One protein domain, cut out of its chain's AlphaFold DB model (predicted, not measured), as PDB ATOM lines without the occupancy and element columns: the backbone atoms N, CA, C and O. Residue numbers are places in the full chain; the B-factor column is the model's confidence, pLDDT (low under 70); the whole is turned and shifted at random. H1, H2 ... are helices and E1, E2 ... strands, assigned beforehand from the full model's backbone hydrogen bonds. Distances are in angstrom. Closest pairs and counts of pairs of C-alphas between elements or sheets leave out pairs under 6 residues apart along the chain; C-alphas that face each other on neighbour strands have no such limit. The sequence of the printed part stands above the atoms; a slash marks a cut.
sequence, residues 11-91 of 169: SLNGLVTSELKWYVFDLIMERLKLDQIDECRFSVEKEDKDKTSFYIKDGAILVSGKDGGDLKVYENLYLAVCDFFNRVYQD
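AT A GLANCE: This is residues 11 to 91 of the 169 residues of an uncharacterized protein of Hungatella xylanolytica (UniProt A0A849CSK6). One sheet of four short strands has two helices, H2 and H3, over one face, both running along the strands, and no named helix over the other face. H3 covers the E3 part of the sheet, H2 lies more loosely over the edge strand E1, and the tiny helix H1 only grazes the sheet. The printed part has 81 residues with three named helices and four named strands, in the order H1, H2, E1, E2, E3, E4, H3; the sheet's order is E1, E2, E3, E4, mixed, and the class is mixed, helices and strands. It is compact, with a radius of gyration of the C-alphas of 11.9 A and spans of 33 by 26 by 19 A.

IN THESE COORDINATES: H1, residues 11 to 14, begins at C-alpha 11 (-2.204, -8.216, -49.977). H2, residues 19 to 34, is 22.1 A long and begins at C-alpha 19 (3.980, -0.881, -38.661). E1 is residues 42 to 44, E2 residues 52 to 57 at 15.7 A, E3 residues 60 to 64 at 12.8 A, and E4 residues 72 to 74. H3, residues 77 to 88, is 16.2 A long and ends at C-alpha 88 (-18.625, 0.807, -29.381).

HOW THE PARTS SIT: E1 and E2 are parallel at 15 degrees, with N 43 and O 52 within hydrogen-bond range at 2.9 A. E2, E3 and E4 form a meander, each strand the antiparallel neighbour of the one before. In the hairpin of E2 and E3, at 161 degrees, N 62 and O 55 are 2.8 A apart; in that of E3 and E4, at 151 degrees, N 74 and O 61 are 2.8 A apart. H2 and H3 on the same face make two layers, helices on one face of a sheet. H3 has a height over the sheet of 8.2 A and lies over E3 and, only just, with 3 C-alphas, over E2; it stands at 11 degrees to E3 on the local plane. The closest C-alphas of E3 and H3, those of Val 63 and Phe 84, are 6.1 A apart. H2 lies over E1 at a height over the sheet of 9.8 A, on a local plane fitted to just 6 C-alphas; the closest C-alphas of the two, those of Phe 25 and Val 44, are 6.7 A apart. H2 and H3 are near each other, with 7 pairs of C-alphas within 10 A. H1 only grazes the sheet with residues 11 to 13, and is apart from H2 and H3. Every O i to N i+4 pair is within hydrogen-bond range in H2 and H3; H1 is too short for one.

THE WHOLE: The two C-alphas farthest apart, those of Ser 11 and Asp 91, are 34.1 A apart. The printed part has no cut, and no link is long. The mean pLDDT of the printed part is 80.9; residues 11 to 20, 59 and 67 to 69 are under 70.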
ATOM      1  N   SER A  11      -3.132  -8.115 -51.109       38.34
ATOM      2  CA  SER A  11      -2.204  -8.216 -49.977       38.34
ATOM      3  C   SER A  11      -2.409  -7.163 -48.884       38.34
ATOM      4  O   SER A  11      -1.469  -6.555 -48.379       38.34
ATOM      5  N   LEU A  12      -3.623  -7.108 -48.332       43.16
ATOM      6  CA  LEU A  12      -3.756  -6.949 -46.874       43.16
ATOM      7  C   LEU A  12      -3.011  -8.054 -46.085       43.16
ATOM      8  O   LEU A  12      -2.710  -7.874 -44.907       43.16
ATOM      9  N   ASN A  13      -2.562  -9.129 -46.747       39.38
ATOM     10  CA  ASN A  13      -1.491 -10.013 -46.267       39.38
ATOM     11  C   ASN A  13      -0.203  -9.266 -45.836       39.38
ATOM     12  O   ASN A  13       0.552  -9.785 -45.019       39.38
ATOM     13  N   GLY A  14       0.037  -8.027 -46.294       40.03
ATOM     14  CA  GLY A  14       1.116  -7.159 -45.794       40.03
ATOM     15  C   GLY A  14       0.804  -6.414 -44.484       40.03
ATOM     16  O   GLY A  14       1.719  -5.955 -43.798       40.03
ATOM     17  N   LEU A  15      -0.466  -6.312 -44.081       43.00
ATOM     18  CA  LEU A  15      -0.876  -5.774 -42.772       43.00
ATOM     19  C   LEU A  15      -0.626  -6.783 -41.640       43.00
ATOM     20  O   LEU A  15      -0.614  -6.426 -40.466       43.00
ATOM     21  N   VAL A  16      -0.350  -8.041 -41.990       42.97
ATOM     22  CA  VAL A  16      -0.079  -9.127 -41.042       42.97
ATOM     23  C   VAL A  16       1.309  -8.991 -40.384       42.97
ATOM     24  O   VAL A  16       1.549  -9.617 -39.356       42.97
ATOM     25  N   THR A  17       2.198  -8.118 -40.890       46.38
ATOM     26  CA  THR A  17       3.558  -7.910 -40.335       46.38
ATOM     27  C   THR A  17       4.053  -6.455 -40.255       46.38
ATOM     28  O   THR A  17       5.169  -6.237 -39.790       46.38
ATOM     29  N   SER A  18       3.276  -5.444 -40.664       59.06
ATOM     30  CA  SER A  18       3.782  -4.068 -40.836       59.06
ATOM     31  C   SER A  18       3.368  -3.082 -39.735       59.06
ATOM     32  O   SER A  18       2.303  -3.197 -39.131       59.06
ATOM     33  N   GLU A  19       4.203  -2.058 -39.526       61.16
ATOM     34  CA  GLU A  19       3.980  -0.881 -38.661       61.16
ATOM     35  C   GLU A  19       2.604  -0.221 -38.869       61.16
ATOM     36  O   GLU A  19       2.053   0.386 -37.956       61.16
ATOM     37  N   LEU A  20       2.000  -0.404 -40.049       69.94
ATOM     38  CA  LEU A  20       0.660   0.071 -40.379       69.94
ATOM     39  C   LEU A  20      -0.436  -0.560 -39.504       69.94
ATOM     40  O   LEU A  20      -1.382   0.131 -39.135       69.94
ATOM     41  N   LYS A  21      -0.313  -1.845 -39.140       74.56
ATOM     42  CA  LYS A  21      -1.246  -2.511 -38.213       74.56
ATOM     43  C   LYS A  21      -1.259  -1.808 -36.862       74.56
ATOM     44  O   LYS A  21      -2.325  -1.468 -36.355       74.56
ATOM     45  N   TRP A  22      -0.066  -1.574 -36.319       75.62
ATOM     46  CA  TRP A  22       0.118  -0.898 -35.040       75.62
ATOM     47  C   TRP A  22      -0.376   0.542 -35.102       75.62
ATOM     48  O   TRP A  22      -1.137   0.945 -34.237       75.62
ATOM     49  N   TYR A  23      -0.085   1.265 -36.185       78.12
ATOM     50  CA  TYR A  23      -0.597   2.620 -36.380       78.12
ATOM     51  C   TYR A  23      -2.133   2.682 -36.414       78.12
ATOM     52  O   TYR A  23      -2.735   3.571 -35.815       78.12
ATOM     53  N   VAL A  24      -2.797   1.736 -37.088       82.50
ATOM     54  CA  VAL A  24      -4.268   1.662 -37.100       82.50
ATOM     55  C   VAL A  24      -4.812   1.400 -35.697       82.50
ATOM     56  O   VAL A  24      -5.758   2.069 -35.279       82.50
ATOM     57  N   PHE A  25      -4.221   0.456 -34.965       87.00
ATOM     58  CA  PHE A  25      -4.620   0.170 -33.589       87.00
ATOM     59  C   PHE A  25      -4.390   1.368 -32.672       87.00
ATOM     60  O   PHE A  25      -5.296   1.718 -31.920       87.00
ATOM     61  N   ASP A  26      -3.256   2.055 -32.798       85.12
ATOM     62  CA  ASP A  26      -2.943   3.266 -32.046       85.12
ATOM     63  C   ASP A  26      -3.952   4.378 -32.327       85.12
ATOM     64  O   ASP A  26      -4.440   5.000 -31.389       85.12
ATOM     65  N   LEU A  27      -4.342   4.598 -33.588       86.69
ATOM     66  CA  LEU A  27      -5.358   5.596 -33.929       86.69
ATOM     67  C   LEU A  27      -6.726   5.275 -33.320       86.69
ATOM     68  O   LEU A  27      -7.408   6.174 -32.818       86.69
ATOM     69  N   ILE A  28      -7.134   4.004 -33.363       89.81
ATOM     70  CA  ILE A  28      -8.381   3.555 -32.736       89.81
ATOM     71  C   ILE A  28      -8.290   3.761 -31.218       89.81
ATOM     72  O   ILE A  28      -9.163   4.394 -30.623       89.81
ATOM     73  N   MET A  29      -7.211   3.283 -30.597       89.00
ATOM     74  CA  MET A  29      -6.981   3.357 -29.155       89.00
ATOM     75  C   MET A  29      -6.863   4.794 -28.646       89.00
ATOM     76  O   MET A  29      -7.423   5.115 -27.599       89.00
ATOM     77  N   GLU A  30      -6.173   5.677 -29.369       86.69
ATOM     78  CA  GLU A  30      -6.058   7.097 -29.035       86.69
ATOM     79  C   GLU A  30      -7.444   7.732 -28.961       86.69
ATOM     80  O   GLU A  30      -7.759   8.411 -27.983       86.69
ATOM     81  N   ARG A  31      -8.305   7.476 -29.955       86.44
ATOM     82  CA  ARG A  31      -9.650   8.051 -29.967       86.44
ATOM     83  C   ARG A  31     -10.514   7.516 -28.825       86.44
ATOM     84  O   ARG A  31     -11.144   8.317 -28.138       86.44
ATOM     85  N   LEU A  32     -10.494   6.206 -28.575       90.94
ATOM     86  CA  LEU A  32     -11.232   5.596 -27.464       90.94
ATOM     87  C   LEU A  32     -10.798   6.165 -26.104       90.94
ATOM     88  O   LEU A  32     -11.647   6.465 -25.264       90.94
ATOM     89  N   LYS A  33      -9.489   6.383 -25.910       88.19
ATOM     90  CA  LYS A  33      -8.931   7.007 -24.699       88.19
ATOM     91  C   LYS A  33      -9.330   8.475 -24.563       88.19
ATOM     92  O   LYS A  33      -9.743   8.887 -23.481       88.19
ATOM     93  N   LEU A  34      -9.235   9.257 -25.641       87.00
ATOM     94  CA  LEU A  34      -9.647  10.668 -25.651       87.00
ATOM     95  C   LEU A  34     -11.127  10.832 -25.288       87.00
ATOM     96  O   LEU A  34     -11.485  11.763 -24.570       87.00
ATOM     97  N   ASP A  35     -11.964   9.904 -25.747       87.62
ATOM     98  CA  ASP A  35     -13.402   9.909 -25.483       87.62
ATOM     99  C   ASP A  35     -13.781   9.227 -24.158       87.62
ATOM    100  O   ASP A  35     -14.968   9.155 -23.831       87.62
ATOM    101  N   GLN A  36     -12.787   8.757 -23.390       89.12
ATOM    102  CA  GLN A  36     -12.939   8.077 -22.099       89.12
ATOM    103  C   GLN A  36     -13.892   6.877 -22.172       89.12
ATOM    104  O   GLN A  36     -14.712   6.648 -21.279       89.12
ATOM    105  N   ILE A  37     -13.807   6.112 -23.262       91.00
ATOM    106  CA  ILE A  37     -14.570   4.877 -23.398       91.00
ATOM    107  C   ILE A  37     -13.995   3.839 -22.436       91.00
ATOM    108  O   ILE A  37     -12.789   3.608 -22.401       91.00
ATOM    109  N   ASP A  38     -14.877   3.203 -21.671       88.31
ATOM    110  CA  ASP A  38     -14.503   2.150 -20.734       88.31
ATOM    111  C   ASP A  38     -13.900   0.943 -21.475       88.31
ATOM    112  O   ASP A  38     -14.513   0.389 -22.394       88.31
ATOM    113  N   GLU A  39     -12.708   0.519 -21.054       87.81
ATOM    114  CA  GLU A  39     -11.979  -0.626 -21.606       87.81
ATOM    115  C   GLU A  39     -12.740  -1.953 -21.441       87.81
ATOM    116  O   GLU A  39     -12.434  -2.934 -22.123       87.81
ATOM    117  N   CYS A  40     -13.762  -2.020 -20.579       88.19
ATOM    118  CA  CYS A  40     -14.652  -3.179 -20.509       88.19
ATOM    119  C   CYS A  40     -15.579  -3.313 -21.730       88.19
ATOM    120  O   CYS A  40     -16.178  -4.367 -21.917       88.19
ATOM    121  N   ARG A  41     -15.703  -2.277 -22.573       88.88
ATOM    122  CA  ARG A  41     -16.619  -2.264 -23.727       88.88
ATOM    123  C   ARG A  41     -15.980  -2.728 -25.026       88.88
ATOM    124  O   ARG A  41     -16.705  -3.137 -25.933       88.88
ATOM    125  N   PHE A  42     -14.659  -2.634 -25.135       92.75
ATOM    126  CA  PHE A  42     -13.961  -2.888 -26.386       92.75
ATOM    127  C   PHE A  42     -12.693  -3.722 -26.212       92.75
ATOM    128  O   PHE A  42     -12.047  -3.715 -25.165       92.75
ATOM    129  N   SER A  43     -12.319  -4.413 -27.279       92.94
ATOM    130  CA  SER A  43     -11.010  -5.031 -27.445       92.94
ATOM    131  C   SER A  43     -10.444  -4.614 -28.795       92.94
ATOM    132  O   SER A  43     -11.137  -4.639 -29.808       92.94
ATOM    133  N   VAL A  44      -9.186  -4.205 -28.821       91.69
ATOM    134  CA  VAL A  44      -8.444  -3.989 -30.066       91.69
ATOM    135  C   VAL A  44      -7.354  -5.058 -30.113       91.69
ATOM    136  O   VAL A  44      -6.954  -5.591 -29.078       91.69
ATOM    137  N   GLU A  45      -6.883  -5.408 -31.307       90.12
ATOM    138  CA  GLU A  45      -5.783  -6.352 -31.577       90.12
ATOM    139  C   GLU A  45      -6.125  -7.838 -31.440       90.12
ATOM    140  O   GLU A  45      -5.555  -8.663 -32.160       90.12
ATOM    141  N   LYS A  46      -7.070  -8.188 -30.566       89.56
ATOM    142  CA  LYS A  46      -7.538  -9.561 -30.353       89.56
ATOM    143  C   LYS A  46      -9.041  -9.625 -30.127       89.56
ATOM    144  O   LYS A  46      -9.657  -8.664 -29.665       89.56
ATOM    145  N   GLU A  47      -9.603 -10.791 -30.407       91.06
ATOM    146  CA  GLU A  47     -10.985 -11.099 -30.068       91.06
ATOM    147  C   GLU A  47     -11.153 -11.243 -28.549       91.06
ATOM    148  O   GLU A  47     -10.397 -11.957 -27.887       91.06
ATOM    149  N   ASP A  48     -12.173 -10.579 -28.020       90.50
ATOM    150  CA  ASP A  48     -12.707 -10.756 -26.678       90.50
ATOM    151  C   ASP A  48     -14.227 -10.903 -26.805       90.50
ATOM    152  O   ASP A  48     -14.910 -10.005 -27.297       90.50
ATOM    153  N   LYS A  49     -14.757 -12.062 -26.407       87.12
ATOM    154  CA  LYS A  49     -16.172 -12.403 -26.608       87.12
ATOM    155  C   LYS A  49     -17.113 -11.559 -25.757       87.12
ATOM    156  O   LYS A  49     -18.279 -11.419 -26.116       87.12
ATOM    157  N   ASP A  50     -16.609 -10.966 -24.680       89.31
ATOM    158  CA  ASP A  50     -17.401 -10.145 -23.768       89.31
ATOM    159  C   ASP A  50     -17.407  -8.663 -24.188       89.31
ATOM    160  O   ASP A  50     -17.995  -7.817 -23.505       89.31
ATOM    161  N   LYS A  51     -16.764  -8.330 -25.319       92.06
ATOM    162  CA  LYS A  51     -16.544  -6.959 -25.788       92.06
ATOM    163  C   LYS A  51     -16.768  -6.816 -27.288       92.06
ATOM    164  O   LYS A  51     -16.698  -7.775 -28.050       92.06
ATOM    165  N   THR A  52     -16.966  -5.582 -27.739       93.00
ATOM    166  CA  THR A  52     -16.856  -5.281 -29.168       93.00
ATOM    167  C   THR A  52     -15.383  -5.330 -29.561       93.00
ATOM    168  O   THR A  52     -14.591  -4.545 -29.038       93.00
ATOM    169  N   SER A  53     -14.996  -6.232 -30.460       93.88
ATOM    170  CA  SER A  53     -13.587  -6.426 -30.814       93.88
ATOM    171  C   SER A  53     -13.264  -5.940 -32.222       93.88
ATOM    172  O   SER A  53     -14.050  -6.164 -33.136       93.88
ATOM    173  N   PHE A  54     -12.089  -5.334 -32.404       93.75
ATOM    174  CA  PHE A  54     -11.478  -5.033 -33.702       93.75
ATOM    175  C   PHE A  54     -10.107  -5.695 -33.778       93.75
ATOM    176  O   PHE A  54      -9.211  -5.374 -32.997       93.75
ATOM    177  N   TYR A  55      -9.910  -6.615 -34.714       90.94
ATOM    178  CA  TYR A  55      -8.646  -7.336 -34.837       90.94
ATOM    179  C   TYR A  55      -8.369  -7.743 -36.278       90.94
ATOM    180  O   TYR A  55      -9.249  -7.727 -37.132       90.94
ATOM    181  N   ILE A  56      -7.114  -8.089 -36.555       85.62
ATOM    182  CA  ILE A  56      -6.675  -8.521 -37.883       85.62
ATOM    183  C   ILE A  56      -6.152  -9.941 -37.757       85.62
ATOM    184  O   ILE A  56      -5.227 -10.189 -36.975       85.62
ATOM    185  N   LYS A  57      -6.736 -10.857 -38.528       82.25
ATOM    186  CA  LYS A  57      -6.379 -12.275 -38.550       82.25
ATOM    187  C   LYS A  57      -6.364 -12.758 -39.994       82.25
ATOM    188  O   LYS A  57      -7.278 -12.446 -40.748       82.25
ATOM    189  N   ASP A  58      -5.316 -13.489 -40.364       77.62
ATOM    190  CA  ASP A  58      -5.169 -14.108 -41.688       77.62
ATOM    191  C   ASP A  58      -5.350 -13.113 -42.854       77.62
ATOM    192  O   ASP A  58      -5.959 -13.423 -43.870       77.62
ATOM    193  N   GLY A  59      -4.853 -11.881 -42.683       69.12
ATOM    194  CA  GLY A  59      -4.944 -10.825 -43.699       69.12
ATOM    195  C   GLY A  59      -6.311 -10.143 -43.804       69.12
ATOM    196  O   GLY A  59      -6.441  -9.198 -44.570       69.12
ATOM    197  N   ALA A  60      -7.308 -10.545 -43.018       75.81
ATOM    198  CA  ALA A  60      -8.623  -9.915 -42.998       75.81
ATOM    199  C   ALA A  60      -8.828  -9.064 -41.737       75.81
ATOM    200  O   ALA A  60      -8.251  -9.343 -40.682       75.81
ATOM    201  N   ILE A  61      -9.666  -8.029 -41.840       85.69
ATOM    202  CA  ILE A  61     -10.068  -7.194 -40.703       85.69
ATOM    203  C   ILE A  61     -11.381  -7.743 -40.154       85.69
ATOM    204  O   ILE A  61     -12.338  -7.936 -40.899       85.69
ATOM    205  N   LEU A  62     -11.435  -7.999 -38.854       90.69
ATOM    206  CA  LEU A  62     -12.576  -8.615 -38.195       90.69
ATOM    207  C   LEU A  62     -13.146  -7.682 -37.134       90.69
ATOM    208  O   LEU A  62     -12.406  -7.114 -36.326       90.69
ATOM    209  N   VAL A  63     -14.474  -7.570 -37.130       92.31
ATOM    210  CA  VAL A  63     -15.231  -6.863 -36.097       92.31
ATOM    211  C   VAL A  63     -16.252  -7.815 -35.491       92.31
ATOM    212  O   VAL A  63     -17.132  -8.314 -36.197       92.31
ATOM    213  N   SER A  64     -16.148  -8.069 -34.188       92.19
ATOM    214  CA  SER A  64     -17.121  -8.868 -33.433       92.19
ATOM    215  C   SER A  64     -17.848  -8.016 -32.400       92.19
ATOM    216  O   SER A  64     -17.343  -6.991 -31.940       92.19
ATOM    217  N   GLY A  65     -19.086  -8.397 -32.083       85.81
ATOM    218  CA  GLY A  65     -19.870  -7.759 -31.029       85.81
ATOM    219  C   GLY A  65     -19.673  -8.446 -29.681       85.81
ATOM    220  O   GLY A  65     -19.268  -9.606 -29.617       85.81
ATOM    221  N   LYS A  66     -20.043  -7.738 -28.611       77.19
ATOM    222  CA  LYS A  66     -20.181  -8.319 -27.273       77.19
ATOM    223  C   LYS A  66     -21.148  -9.518 -27.279       77.19
ATOM    224  O   LYS A  66     -22.074  -9.561 -28.089       77.19
ATOM    225  N   ASP A  67     -20.915 -10.474 -26.382       64.12
ATOM    226  CA  ASP A  67     -21.677 -11.717 -26.202       64.12
ATOM    227  C   ASP A  67     -21.694 -12.609 -27.461       64.12
ATOM    228  O   ASP A  67     -22.635 -13.363 -27.706       64.12
ATOM    229  N   GLY A  68     -20.640 -12.523 -28.283       56.75
ATOM    230  CA  GLY A  68     -20.544 -13.258 -29.548       56.75
ATOM    231  C   GLY A  68     -21.442 -12.713 -30.663       56.75
ATOM    232  O   GLY A  68     -21.789 -13.460 -31.576       56.75
ATOM    233  N   GLY A  69     -21.827 -11.433 -30.600       69.69
ATOM    234  CA  GLY A  69     -22.575 -10.770 -31.671       69.69
ATOM    235  C   GLY A  69     -21.856 -10.838 -33.025       69.69
ATOM    236  O   GLY A  69     -20.625 -10.863 -33.069       69.69
ATOM    237  N   ASP A  70     -22.635 -10.831 -34.117       82.62
ATOM    238  CA  ASP A  70     -22.204 -11.153 -35.487       82.62
ATOM    239  C   ASP A  70     -20.779 -10.695 -35.824       82.62
ATOM    240  O   ASP A  70     -20.491  -9.495 -35.965       82.62
ATOM    241  N   LEU A  71     -19.897 -11.685 -35.975       88.56
ATOM    242  CA  LEU A  71     -18.563 -11.516 -36.526       88.56
ATOM    243  C   LEU A  71     -18.691 -11.115 -37.996       88.56
ATOM    244  O   LEU A  71     -19.252 -11.855 -38.804       88.56
ATOM    245  N   LYS A  72     -18.140  -9.957 -38.347       90.00
ATOM    246  CA  LYS A  72     -18.058  -9.490 -39.730       90.00
ATOM    247  C   LYS A  72     -16.609  -9.396 -40.168       90.00
ATOM    248  O   LYS A  72     -15.741  -8.987 -39.398       90.00
ATOM    249  N   VAL A  73     -16.378  -9.788 -41.415       87.44
ATOM    250  CA  VAL A  73     -15.068  -9.776 -42.064       87.44
ATOM    251  C   VAL A  73     -15.068  -8.673 -43.113       87.44
ATOM    252  O   VAL A  73     -16.021  -8.540 -43.879       87.44
ATOM    253  N   TYR A  74     -14.009  -7.877 -43.119       80.69
ATOM    254  CA  TYR A  74     -13.857  -6.703 -43.958       80.69
ATOM    255  C   TYR A  74     -12.515  -6.729 -44.682       80.69
ATOM    256  O   TYR A  74     -11.461  -6.923 -44.074       80.69
ATOM    257  N   GLU A  75     -12.567  -6.431 -45.976       73.94
ATOM    258  CA  GLU A  75     -11.392  -6.111 -46.795       73.94
ATOM    259  C   GLU A  75     -11.100  -4.601 -46.791       73.94
ATOM    260  O   GLU A  75      -9.998  -4.158 -47.093       73.94
ATOM    261  N   ASN A  76     -12.079  -3.777 -46.405       75.19
ATOM    262  CA  ASN A  76     -11.944  -2.328 -46.365       75.19
ATOM    263  C   ASN A  76     -11.835  -1.821 -44.917       75.19
ATOM    264  O   ASN A  76     -12.783  -1.923 -44.135       75.19
ATOM    265  N   LEU A  77     -10.690  -1.213 -44.586       79.81
ATOM    266  CA  LEU A  77     -10.407  -0.660 -43.258       79.81
ATOM    267  C   LEU A  77     -11.415   0.407 -42.820       79.81
ATOM    268  O   LEU A  77     -11.831   0.409 -41.665       79.81
ATOM    269  N   TYR A  78     -11.831   1.293 -43.727       80.94
ATOM    270  CA  TYR A  78     -12.818   2.322 -43.409       80.94
ATOM    271  C   TYR A  78     -14.153   1.689 -42.995       80.94
ATOM    272  O   TYR A  78     -14.707   2.055 -41.960       80.94
ATOM    273  N   LEU A  79     -14.631   0.684 -43.736       82.50
ATOM    274  CA  LEU A  79     -15.883  -0.003 -43.402       82.50
ATOM    275  C   LEU A  79     -15.799  -0.746 -42.062       82.50
ATOM    276  O   LEU A  79     -16.748  -0.692 -41.277       82.50
ATOM    277  N   ALA A  80     -14.662  -1.382 -41.779       87.56
ATOM    278  CA  ALA A  80     -14.432  -2.061 -40.509       87.56
ATOM    279  C   ALA A  80     -14.429  -1.082 -39.324       87.56
ATOM    280  O   ALA A  80     -15.056  -1.336 -38.298       87.56
ATOM    281  N   VAL A  81     -13.760   0.065 -39.465       88.25
ATOM    282  CA  VAL A  81     -13.706   1.098 -38.418       88.25
ATOM    283  C   VAL A  81     -15.071   1.740 -38.197       88.25
ATOM    284  O   VAL A  81     -15.460   1.964 -37.051       88.25
ATOM    285  N   CYS A  82     -15.834   1.971 -39.268       86.31
ATOM    286  CA  CYS A  82     -17.226   2.394 -39.165       86.31
ATOM    287  C   CYS A  82     -18.052   1.401 -38.345       86.31
ATOM    288  O   CYS A  82     -18.728   1.817 -37.408       86.31
ATOM    289  N   ASP A  83     -18.014   0.105 -38.664       90.75
ATOM    290  CA  ASP A  83     -18.767  -0.911 -37.914       90.75
ATOM    291  C   ASP A  83     -18.337  -0.953 -36.443       90.75
ATOM    292  O   ASP A  83     -19.170  -0.864 -35.542       90.75
ATOM    293  N   PHE A  84     -17.029  -0.991 -36.188       93.50
ATOM    294  CA  PHE A  84     -16.495  -1.028 -34.834       93.50
ATOM    295  C   PHE A  84     -16.930   0.177 -33.999       93.50
ATOM    296  O   PHE A  84     -17.483  -0.001 -32.913       93.50
ATOM    297  N   PHE A  85     -16.754   1.403 -34.498       92.62
ATOM    298  CA  PHE A  85     -17.170   2.585 -33.748       92.62
ATOM    299  C   PHE A  85     -18.689   2.669 -33.589       92.62
ATOM    300  O   PHE A  85     -19.142   2.993 -32.499       92.62
ATOM    301  N   ASN A  86     -19.489   2.281 -34.586       90.12
ATOM    302  CA  ASN A  86     -20.947   2.203 -34.412       90.12
ATOM    303  C   ASN A  86     -21.368   1.209 -33.317       90.12
ATOM    304  O   ASN A  86     -22.379   1.423 -32.656       90.12
ATOM    305  N   ARG A  87     -20.610   0.128 -33.106       90.38
ATOM    306  CA  ARG A  87     -20.879  -0.843 -32.034       90.38
ATOM    307  C   ARG A  87     -20.355  -0.386 -30.671       90.38
ATOM    308  O   ARG A  87     -20.949  -0.709 -29.644       90.38
ATOM    309  N   VAL A  88     -19.224   0.321 -30.633       90.88
ATOM    310  CA  VAL A  88     -18.625   0.807 -29.381       90.88
ATOM    311  C   VAL A  88     -19.372   2.023 -28.849       90.88
ATOM    312  O   VAL A  88     -19.686   2.079 -27.659       90.88
ATOM    313  N   TYR A  89     -19.664   2.992 -29.708       87.38
ATOM    314  CA  TYR A  89     -20.324   4.234 -29.342       87.38
ATOM    315  C   TYR A  89     -21.842   4.066 -29.415       87.38
ATOM    316  O   TYR A  89     -22.389   3.566 -30.386       87.38
ATOM    317  N   GLN A  90     -22.536   4.517 -28.371       74.69
ATOM    318  CA  GLN A  90     -24.006   4.552 -28.328       74.69
ATOM    319  C   GLN A  90     -24.573   5.906 -28.790       74.69
ATOM    320  O   GLN A  90     -25.785   6.091 -28.804       74.69
ATOM    321  N   ASP A  91     -23.702   6.860 -29.135       85.69
ATOM    322  CA  ASP A  91     -24.056   8.218 -29.545       85.69
ATOM    323  C   ASP A  91     -23.581   8.465 -30.979       85.69
ATOM    324  O   ASP A  91     -22.380   8.457 -31.247       85.69
TER     325      ASP A  91